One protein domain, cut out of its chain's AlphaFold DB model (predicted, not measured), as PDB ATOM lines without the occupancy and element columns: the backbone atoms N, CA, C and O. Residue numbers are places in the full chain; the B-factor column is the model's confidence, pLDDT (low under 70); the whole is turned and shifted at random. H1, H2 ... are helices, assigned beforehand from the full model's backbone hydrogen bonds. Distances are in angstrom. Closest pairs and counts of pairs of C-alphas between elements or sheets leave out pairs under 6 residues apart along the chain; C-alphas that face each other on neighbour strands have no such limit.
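This is residues 11 to 71 of the 171 residues of an uncharacterized protein of Thorarchaeota archaeon (strain OWC) (UniProt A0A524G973). Two long helices, H1 and H3, meet near their ends as an L, with the short helix H2 at the corner. Residues 11 to 29 of H1 and 54 to 71 of H3 stick out as the two arms. The printed part has 61 residues, 56 of them in the three named helices, in the order H1, H2, H3, with no named strand; its class is all helix, and it is only just loose, close to extended, with a radius of gyration of the C-alphas of 15.7 A and a flat outline that spans 41 by 37 by 16 A.

H1, residues 11 to 37, measures 37.6 A from C-alpha 11 at (111.130, 94.391, 66.773). H2 is residues 39 to 42, 4.9 A. H3, residues 47 to 71, measures 34.7 A and ends with C-alpha 71 at (113.297, 115.311, 101.598).

H1 is close to H3 but not clearly touching, the closest C-alphas being those of Tyr 34 and Pro 49, 7.6 A; their lines are only just about perpendicular, at 71 degrees. H1 is likewise close to H2 but not clearly touching, at Val 35 and Asn 42, closest C-alphas 6.2 A. H2 touches H3 at residues 48 to 52 alone, closest C-alphas Phe 41 and Gly 48, 4.5 A. Every O i to N i+4 pair is within hydrogen-bond range in H1, 20 of 21 in H3; H2 is too short for such a pair.

The C-alphas farthest apart, of Gln 11 and Asp 43, are 43.9 A apart. The printed part has no cut, and both links are tight. Mean pLDDT of the printed part is 82.8; residue 41 is under 70.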
ATOM      1  N   GLN A  11     111.479  93.979  65.411       91.50
ATOM      2  CA  GLN A  11     111.130  94.391  66.773       91.50
ATOM      3  C   GLN A  11     111.952  95.606  67.219       91.50
ATOM      4  O   GLN A  11     111.402  96.544  67.793       91.50
ATOM      5  N   TRP A  12     113.249  95.624  66.906       91.94
ATOM      6  CA  TRP A  12     114.112  96.759  67.226       91.94
ATOM      7  C   TRP A  12     113.694  98.035  66.479       91.94
ATOM      8  O   TRP A  12     113.601  99.100  67.085       91.94
ATOM      9  N   ARG A  13     113.335  97.926  65.194       91.88
ATOM     10  CA  ARG A  13     112.793  99.050  64.407       91.88
ATOM     11  C   ARG A  13     111.464  99.561  64.961       91.88
ATOM     12  O   ARG A  13     111.274 100.768  65.059       91.88
ATOM     13  N   ILE A  14     110.566  98.657  65.353       92.94
ATOM     14  CA  ILE A  14     109.277  99.012  65.960       92.94
ATOM     15  C   ILE A  14     109.500  99.750  67.281       92.94
ATOM     16  O   ILE A  14     108.831 100.748  67.531       92.94
ATOM     17  N   LEU A  15     110.452  99.309  68.106       89.56
ATOM     18  CA  LEU A  15     110.767  99.973  69.371       89.56
ATOM     19  C   LEU A  15     111.289 101.400  69.147       89.56
ATOM     20  O   LEU A  15     110.838 102.327  69.816       89.56
ATOM     21  N   GLN A  16     112.180 101.586  68.169       87.50
ATOM     22  CA  GLN A  16     112.678 102.913  67.798       87.50
ATOM     23  C   GLN A  16     111.561 103.824  67.286       87.50
ATOM     24  O   GLN A  16     111.422 104.953  67.749       87.50
ATOM     25  N   ILE A  17     110.730 103.318  66.372       92.75
ATOM     26  CA  ILE A  17     109.588 104.050  65.815       92.75
ATOM     27  C   ILE A  17     108.597 104.408  66.924       92.75
ATOM     28  O   ILE A  17     108.154 105.549  66.986       92.75
ATOM     29  N   ARG A  18     108.299 103.490  67.850       89.62
ATOM     30  CA  ARG A  18     107.427 103.755  69.002       89.62
ATOM     31  C   ARG A  18     107.983 104.863  69.900       89.62
ATOM     32  O   ARG A  18     107.206 105.691  70.358       89.62
ATOM     33  N   GLY A  19     109.296 104.895  70.128       85.38
ATOM     34  CA  GLY A  19     109.949 105.972  70.878       85.38
ATOM     35  C   GLY A  19     109.817 107.328  70.182       85.38
ATOM     36  O   GLY A  19     109.367 108.290  70.799       85.38
ATOM     37  N   ILE A  20     110.124 107.385  68.882       87.88
ATOM     38  CA  ILE A  20     110.014 108.612  68.073       87.88
ATOM     39  C   ILE A  20     108.569 109.119  68.053       87.88
ATOM     40  O   ILE A  20     108.324 110.290  68.336       87.88
ATOM     41  N   TRP A  21     107.603 108.239  67.776       87.88
ATOM     42  CA  TRP A  21     106.186 108.599  67.784       87.88
ATOM     43  C   TRP A  21     105.694 108.999  69.171       87.88
ATOM     44  O   TRP A  21     104.887 109.911  69.267       87.88
ATOM     45  N   GLY A  22     106.185 108.372  70.243       86.25
ATOM     46  CA  GLY A  22     105.846 108.757  71.612       86.25
ATOM     47  C   GLY A  22     106.257 110.195  71.927       86.25
ATOM     48  O   GLY A  22     105.450 110.959  72.452       86.25
ATOM     49  N   VAL A  23     107.472 110.588  71.536       81.50
ATOM     50  CA  VAL A  23     107.936 111.977  71.671       81.50
ATOM     51  C   VAL A  23     107.100 112.908  70.798       81.50
ATOM     52  O   VAL A  23     106.641 113.940  71.277       81.50
ATOM     53  N   PHE A  24     106.852 112.527  69.544       82.94
ATOM     54  CA  PHE A  24     106.056 113.325  68.613       82.94
ATOM     55  C   PHE A  24     104.647 113.581  69.168       82.94
ATOM     56  O   PHE A  24     104.265 114.733  69.352       82.94
ATOM     57  N   TYR A  25     103.909 112.531  69.539       82.31
ATOM     58  CA  TYR A  25     102.587 112.659  70.157       82.31
ATOM     59  C   TYR A  25     102.629 113.461  71.454       82.31
ATOM     60  O   TYR A  25     101.753 114.295  71.661       82.31
ATOM     61  N   GLY A  26     103.646 113.264  72.296       82.12
ATOM     62  CA  GLY A  26     103.828 114.052  73.514       82.12
ATOM     63  C   GLY A  26     103.919 115.551  73.222       82.12
ATOM     64  O   GLY A  26     103.222 116.338  73.856       82.12
ATOM     65  N   VAL A  27     104.699 115.940  72.210       81.12
ATOM     66  CA  VAL A  27     104.821 117.340  71.773       81.12
ATOM     67  C   VAL A  27     103.495 117.872  71.224       81.12
ATOM     68  O   VAL A  27     103.100 118.975  71.591       81.12
ATOM     69  N   PHE A  28     102.773 117.106  70.400       79.00
ATOM     70  CA  PHE A  28     101.470 117.540  69.872       79.00
ATOM     71  C   PHE A  28     100.404 117.686  70.958       79.00
ATOM     72  O   PHE A  28      99.657 118.661  70.944       79.00
ATOM     73  N   ILE A  29     100.344 116.751  71.908       82.25
ATOM     74  CA  ILE A  29      99.423 116.821  73.047       82.25
ATOM     75  C   ILE A  29      99.747 118.048  73.898       82.25
ATOM     76  O   ILE A  29      98.841 118.800  74.252       82.25
ATOM     77  N   LEU A  30     101.030 118.291  74.180       79.00
ATOM     78  CA  LEU A  30     101.464 119.455  74.947       79.00
ATOM     79  C   LEU A  30     101.144 120.767  74.215       79.00
ATOM     80  O   LEU A  30     100.650 121.702  74.835       79.00
ATOM     81  N   ALA A  31     101.370 120.825  72.902       74.62
ATOM     82  CA  ALA A  31     101.039 121.983  72.076       74.62
ATOM     83  C   ALA A  31      99.521 122.232  72.019       74.62
ATOM     84  O   ALA A  31      99.079 123.375  72.127       74.62
ATOM     85  N   GLY A  32      98.714 121.174  71.904       75.31
ATOM     86  CA  GLY A  32      97.254 121.266  71.952       75.31
ATOM     87  C   GLY A  32      96.744 121.754  73.311       75.31
ATOM     88  O   GLY A  32      95.904 122.650  73.367       75.31
ATOM     89  N   LEU A  33      97.298 121.224  74.407       77.75
ATOM     90  CA  LEU A  33      97.009 121.690  75.767       77.75
ATOM     91  C   LEU A  33      97.403 123.158  75.956       77.75
ATOM     92  O   LEU A  33      96.643 123.927  76.535       77.75
ATOM     93  N   TYR A  34      98.560 123.551  75.430       76.31
ATOM     94  CA  TYR A  34      99.058 124.918  75.489       76.31
ATOM     95  C   TYR A  34      98.104 125.909  74.806       76.31
ATOM     96  O   TYR A  34      97.677 126.877  75.433       76.31
ATOM     97  N   VAL A  35      97.713 125.640  73.554       72.00
ATOM     98  CA  VAL A  35      96.806 126.519  72.791       72.00
ATOM     99  C   VAL A  35      95.408 126.562  73.415       72.00
ATOM    100  O   VAL A  35      94.787 127.623  73.443       72.00
ATOM    101  N   GLY A  36      94.911 125.422  73.907       74.06
ATOM    102  CA  GLY A  36      93.539 125.298  74.402       74.06
ATOM    103  C   GLY A  36      93.313 125.808  75.825       74.06
ATOM    104  O   GLY A  36      92.235 126.323  76.109       74.06
ATOM    105  N   TYR A  37      94.294 125.669  76.721       76.69
ATOM    106  CA  TYR A  37      94.085 125.888  78.160       76.69
ATOM    107  C   TYR A  37      94.903 127.029  78.759       76.69
ATOM    108  O   TYR A  37      94.630 127.413  79.897       76.69
ATOM    109  N   VAL A  38      95.887 127.584  78.041       73.75
ATOM    110  CA  VAL A  38      96.765 128.619  78.603       73.75
ATOM    111  C   VAL A  38      96.739 129.902  77.765       73.75
ATOM    112  O   VAL A  38      97.727 130.240  77.109       73.75
ATOM    113  N   PRO A  39      95.615 130.650  77.793       71.06
ATOM    114  CA  PRO A  39      95.444 131.861  76.986       71.06
ATOM    115  C   PRO A  39      96.523 132.911  77.281       71.06
ATOM    116  O   PRO A  39      97.044 133.526  76.359       71.06
ATOM    117  N   PHE A  40      96.962 133.013  78.542       74.62
ATOM    118  CA  PHE A  40      97.989 133.965  78.977       74.62
ATOM    119  C   PHE A  40      99.310 133.864  78.198       74.62
ATOM    120  O   PHE A  40      99.872 134.884  77.812       74.62
ATOM    121  N   PHE A  41      99.817 132.649  77.954       69.88
ATOM    122  CA  PHE A  41     101.045 132.488  77.169       69.88
ATOM    123  C   PHE A  41     100.754 132.524  75.666       69.88
ATOM    124  O   PHE A  41     101.594 132.988  74.898       69.88
ATOM    125  N   ASN A  42      99.570 132.078  75.229       71.94
ATOM    126  CA  ASN A  42      99.171 132.119  73.820       71.94
ATOM    127  C   ASN A  42      99.185 133.557  73.263       71.94
ATOM    128  O   ASN A  42      99.724 133.801  72.183       71.94
ATOM    129  N   ASP A  43      98.735 134.524  74.065       79.88
ATOM    130  CA  ASP A  43      98.720 135.950  73.708       79.88
ATOM    131  C   ASP A  43     100.130 136.551  73.503       79.88
ATOM    132  O   ASP A  43     100.278 137.613  72.898       79.88
ATOM    133  N   MET A  44     101.195 135.863  73.941       77.38
ATOM    134  CA  MET A  44     102.596 136.279  73.761       77.38
ATOM    135  C   MET A  44     103.197 135.861  72.402       77.38
ATOM    136  O   MET A  44     104.385 136.091  72.144       77.38
ATOM    137  N   GLY A  45     102.415 135.225  71.522       79.00
ATOM    138  CA  GLY A  45     102.855 134.801  70.192       79.00
ATOM    139  C   GLY A  45     103.984 133.762  70.239       79.00
ATOM    140  O   GLY A  45     103.934 132.802  71.003       79.00
ATOM    141  N   ILE A  46     105.035 133.945  69.429       77.06
ATOM    142  CA  ILE A  46     106.152 132.982  69.292       77.06
ATOM    143  C   ILE A  46     106.941 132.803  70.607       77.06
ATOM    144  O   ILE A  46     107.518 131.742  70.843       77.06
ATOM    145  N   LEU A  47     106.948 133.809  71.488       80.12
ATOM    146  CA  LEU A  47     107.631 133.737  72.788       80.12
ATOM    147  C   LEU A  47     106.838 132.954  73.842       80.12
ATOM    148  O   LEU A  47     107.412 132.488  74.828       80.12
ATOM    149  N   GLY A  48     105.537 132.779  73.636       80.88
ATOM    150  CA  GLY A  48     104.652 132.090  74.566       80.88
ATOM    151  C   GLY A  48     105.043 130.630  74.837       80.88
ATOM    152  O   GLY A  48     105.264 130.271  75.995       80.88
ATOM    153  N   PRO A  49     105.232 129.780  73.807       79.56
ATOM    154  CA  PRO A  49     105.628 128.388  74.020       79.56
ATOM    155  C   PRO A  49     106.978 128.253  74.731       79.56
ATOM    156  O   PRO A  49     107.164 127.356  75.551       79.56
ATOM    157  N   LEU A  50     107.921 129.157  74.443       81.31
ATOM    158  CA  LEU A  50     109.258 129.139  75.034       81.31
ATOM    159  C   LEU A  50     109.234 129.560  76.509       81.31
ATOM    160  O   LEU A  50     109.873 128.919  77.341       81.31
ATOM    161  N   THR A  51     108.469 130.601  76.840       81.50
ATOM    162  CA  THR A  51     108.281 131.046  78.230       81.50
ATOM    163  C   THR A  51     107.538 129.999  79.053       81.50
ATOM    164  O   THR A  51     107.993 129.667  80.142       81.50
ATOM    165  N   PHE A  52     106.492 129.380  78.505       82.56
ATOM    166  CA  PHE A  52     105.791 128.266  79.148       82.56
ATOM    167  C   PHE A  52     106.705 127.063  79.403       82.56
ATOM    168  O   PHE A  52     106.739 126.538  80.519       82.56
ATOM    169  N   ALA A  53     107.489 126.653  78.401       82.06
ATOM    170  CA  ALA A  53     108.449 125.564  78.551       82.06
ATOM    171  C   ALA A  53     109.494 125.874  79.634       82.06
ATOM    172  O   ALA A  53     109.798 125.009  80.456       82.06
ATOM    173  N   LEU A  54     110.004 127.109  79.677       85.62
ATOM    174  CA  LEU A  54     110.954 127.546  80.698       85.62
ATOM    175  C   LEU A  54     110.321 127.564  82.095       85.62
ATOM    176  O   LEU A  54     110.936 127.081  83.042       85.62
ATOM    177  N   THR A  55     109.097 128.074  82.237       85.88
ATOM    178  CA  THR A  55     108.378 128.084  83.518       85.88
ATOM    179  C   THR A  55     108.153 126.667  84.028       85.88
ATOM    180  O   THR A  55     108.466 126.383  85.183       85.88
ATOM    181  N   ILE A  56     107.679 125.758  83.174       86.56
ATOM    182  CA  ILE A  56     107.506 124.347  83.534       86.56
ATOM    183  C   ILE A  56     108.841 123.714  83.927       86.56
ATOM    184  O   ILE A  56     108.913 123.030  84.946       86.56
ATOM    185  N   LEU A  57     109.904 123.960  83.158       88.12
ATOM    186  CA  LEU A  57     111.236 123.454  83.470       88.12
ATOM    187  C   LEU A  57     111.710 123.945  84.842       88.12
ATOM    188  O   LEU A  57     112.179 123.141  85.642       88.12
ATOM    189  N   LEU A  58     111.559 125.236  85.141       92.38
ATOM    190  CA  LEU A  58     111.929 125.804  86.437       92.38
ATOM    191  C   LEU A  58     111.113 125.194  87.577       92.38
ATOM    192  O   LEU A  58     111.689 124.826  88.596       92.38
ATOM    193  N   VAL A  59     109.800 125.024  87.399       91.81
ATOM    194  CA  VAL A  59     108.942 124.349  88.384       91.81
ATOM    195  C   VAL A  59     109.425 122.918  88.626       91.81
ATOM    196  O   VAL A  59     109.597 122.527  89.779       91.81
ATOM    197  N   PHE A  60     109.721 122.153  87.573       89.62
ATOM    198  CA  PHE A  60     110.249 120.796  87.721       89.62
ATOM    199  C   PHE A  60     111.620 120.759  88.390       89.62
ATOM    200  O   PHE A  60     111.858 119.880  89.213       89.62
ATOM    201  N   LEU A  61     112.509 121.706  88.088       91.81
ATOM    202  CA  LEU A  61     113.812 121.803  88.747       91.81
ATOM    203  C   LEU A  61     113.670 122.141  90.232       91.81
ATOM    204  O   LEU A  61     114.366 121.549  91.050       91.81
ATOM    205  N   ILE A  62     112.749 123.038  90.597       92.69
ATOM    206  CA  ILE A  62     112.463 123.375  91.999       92.69
ATOM    207  C   ILE A  62     111.885 122.160  92.729       92.69
ATOM    208  O   ILE A  62     112.375 121.802  93.797       92.69
ATOM    209  N   ILE A  63     110.883 121.494  92.150       89.50
ATOM    210  CA  ILE A  63     110.287 120.285  92.737       89.50
ATOM    211  C   ILE A  63     111.343 119.181  92.866       89.50
ATOM    212  O   ILE A  63     111.441 118.555  93.917       89.50
ATOM    213  N   GLY A  64     112.165 118.973  91.835       86.12
ATOM    214  CA  GLY A  64     113.256 118.000  91.844       86.12
ATOM    215  C   GLY A  64     114.310 118.314  92.905       86.12
ATOM    216  O   GLY A  64     114.745 117.417  93.620       86.12
ATOM    217  N   TYR A  65     114.665 119.589  93.076       88.25
ATOM    218  CA  TYR A  65     115.564 120.030  94.140       88.25
ATOM    219  C   TYR A  65     114.978 119.768  95.532       88.25
ATOM    220  O   TYR A  65     115.674 119.241  96.398       88.25
ATOM    221  N   ILE A  66     113.700 120.093  95.755       87.31
ATOM    222  CA  ILE A  66     113.010 119.816  97.023       87.31
ATOM    223  C   ILE A  66     112.987 118.304  97.293       87.31
ATOM    224  O   ILE A  66     113.319 117.860  98.392       87.31
ATOM    225  N   TYR A  67     112.651 117.506  96.281       82.50
ATOM    226  CA  TYR A  67     112.620 116.050  96.367       82.50
ATOM    227  C   TYR A  67     113.983 115.454  96.749       82.50
ATOM    228  O   TYR A  67     114.060 114.646  97.674       82.50
ATOM    229  N   ASP A  68     115.053 115.878  96.074       81.50
ATOM    230  CA  ASP A  68     116.385 115.289  96.230       81.50
ATOM    231  C   ASP A  68     117.133 115.824  97.461       81.50
ATOM    232  O   ASP A  68     117.728 115.058  98.216       81.50
ATOM    233  N   ARG A  69     117.090 117.140  97.709       81.06
ATOM    234  CA  ARG A  69     117.922 117.794  98.737       81.06
ATOM    235  C   ARG A  69     117.212 118.042 100.057       81.06
ATOM    236  O   ARG A  69     117.879 118.003 101.086       81.06
ATOM    237  N   VAL A  70     115.907 118.325 100.045       78.38
ATOM    238  CA  VAL A  70     115.157 118.613 101.281       78.38
ATOM    239  C   VAL A  70     114.620 117.325 101.880       78.38
ATOM    240  O   VAL A  70     114.856 117.051 103.052       78.38
ATOM    241  N   PHE A  71     113.921 116.521 101.078       76.44
ATOM    242  CA  PHE A  71     113.297 115.311 101.598       76.44
ATOM    243  C   PHE A  71     114.212 114.091 101.593       76.44
ATOM    244  O   PHE A  71     114.032 113.222 102.442       76.44
TER     245      PHE A  71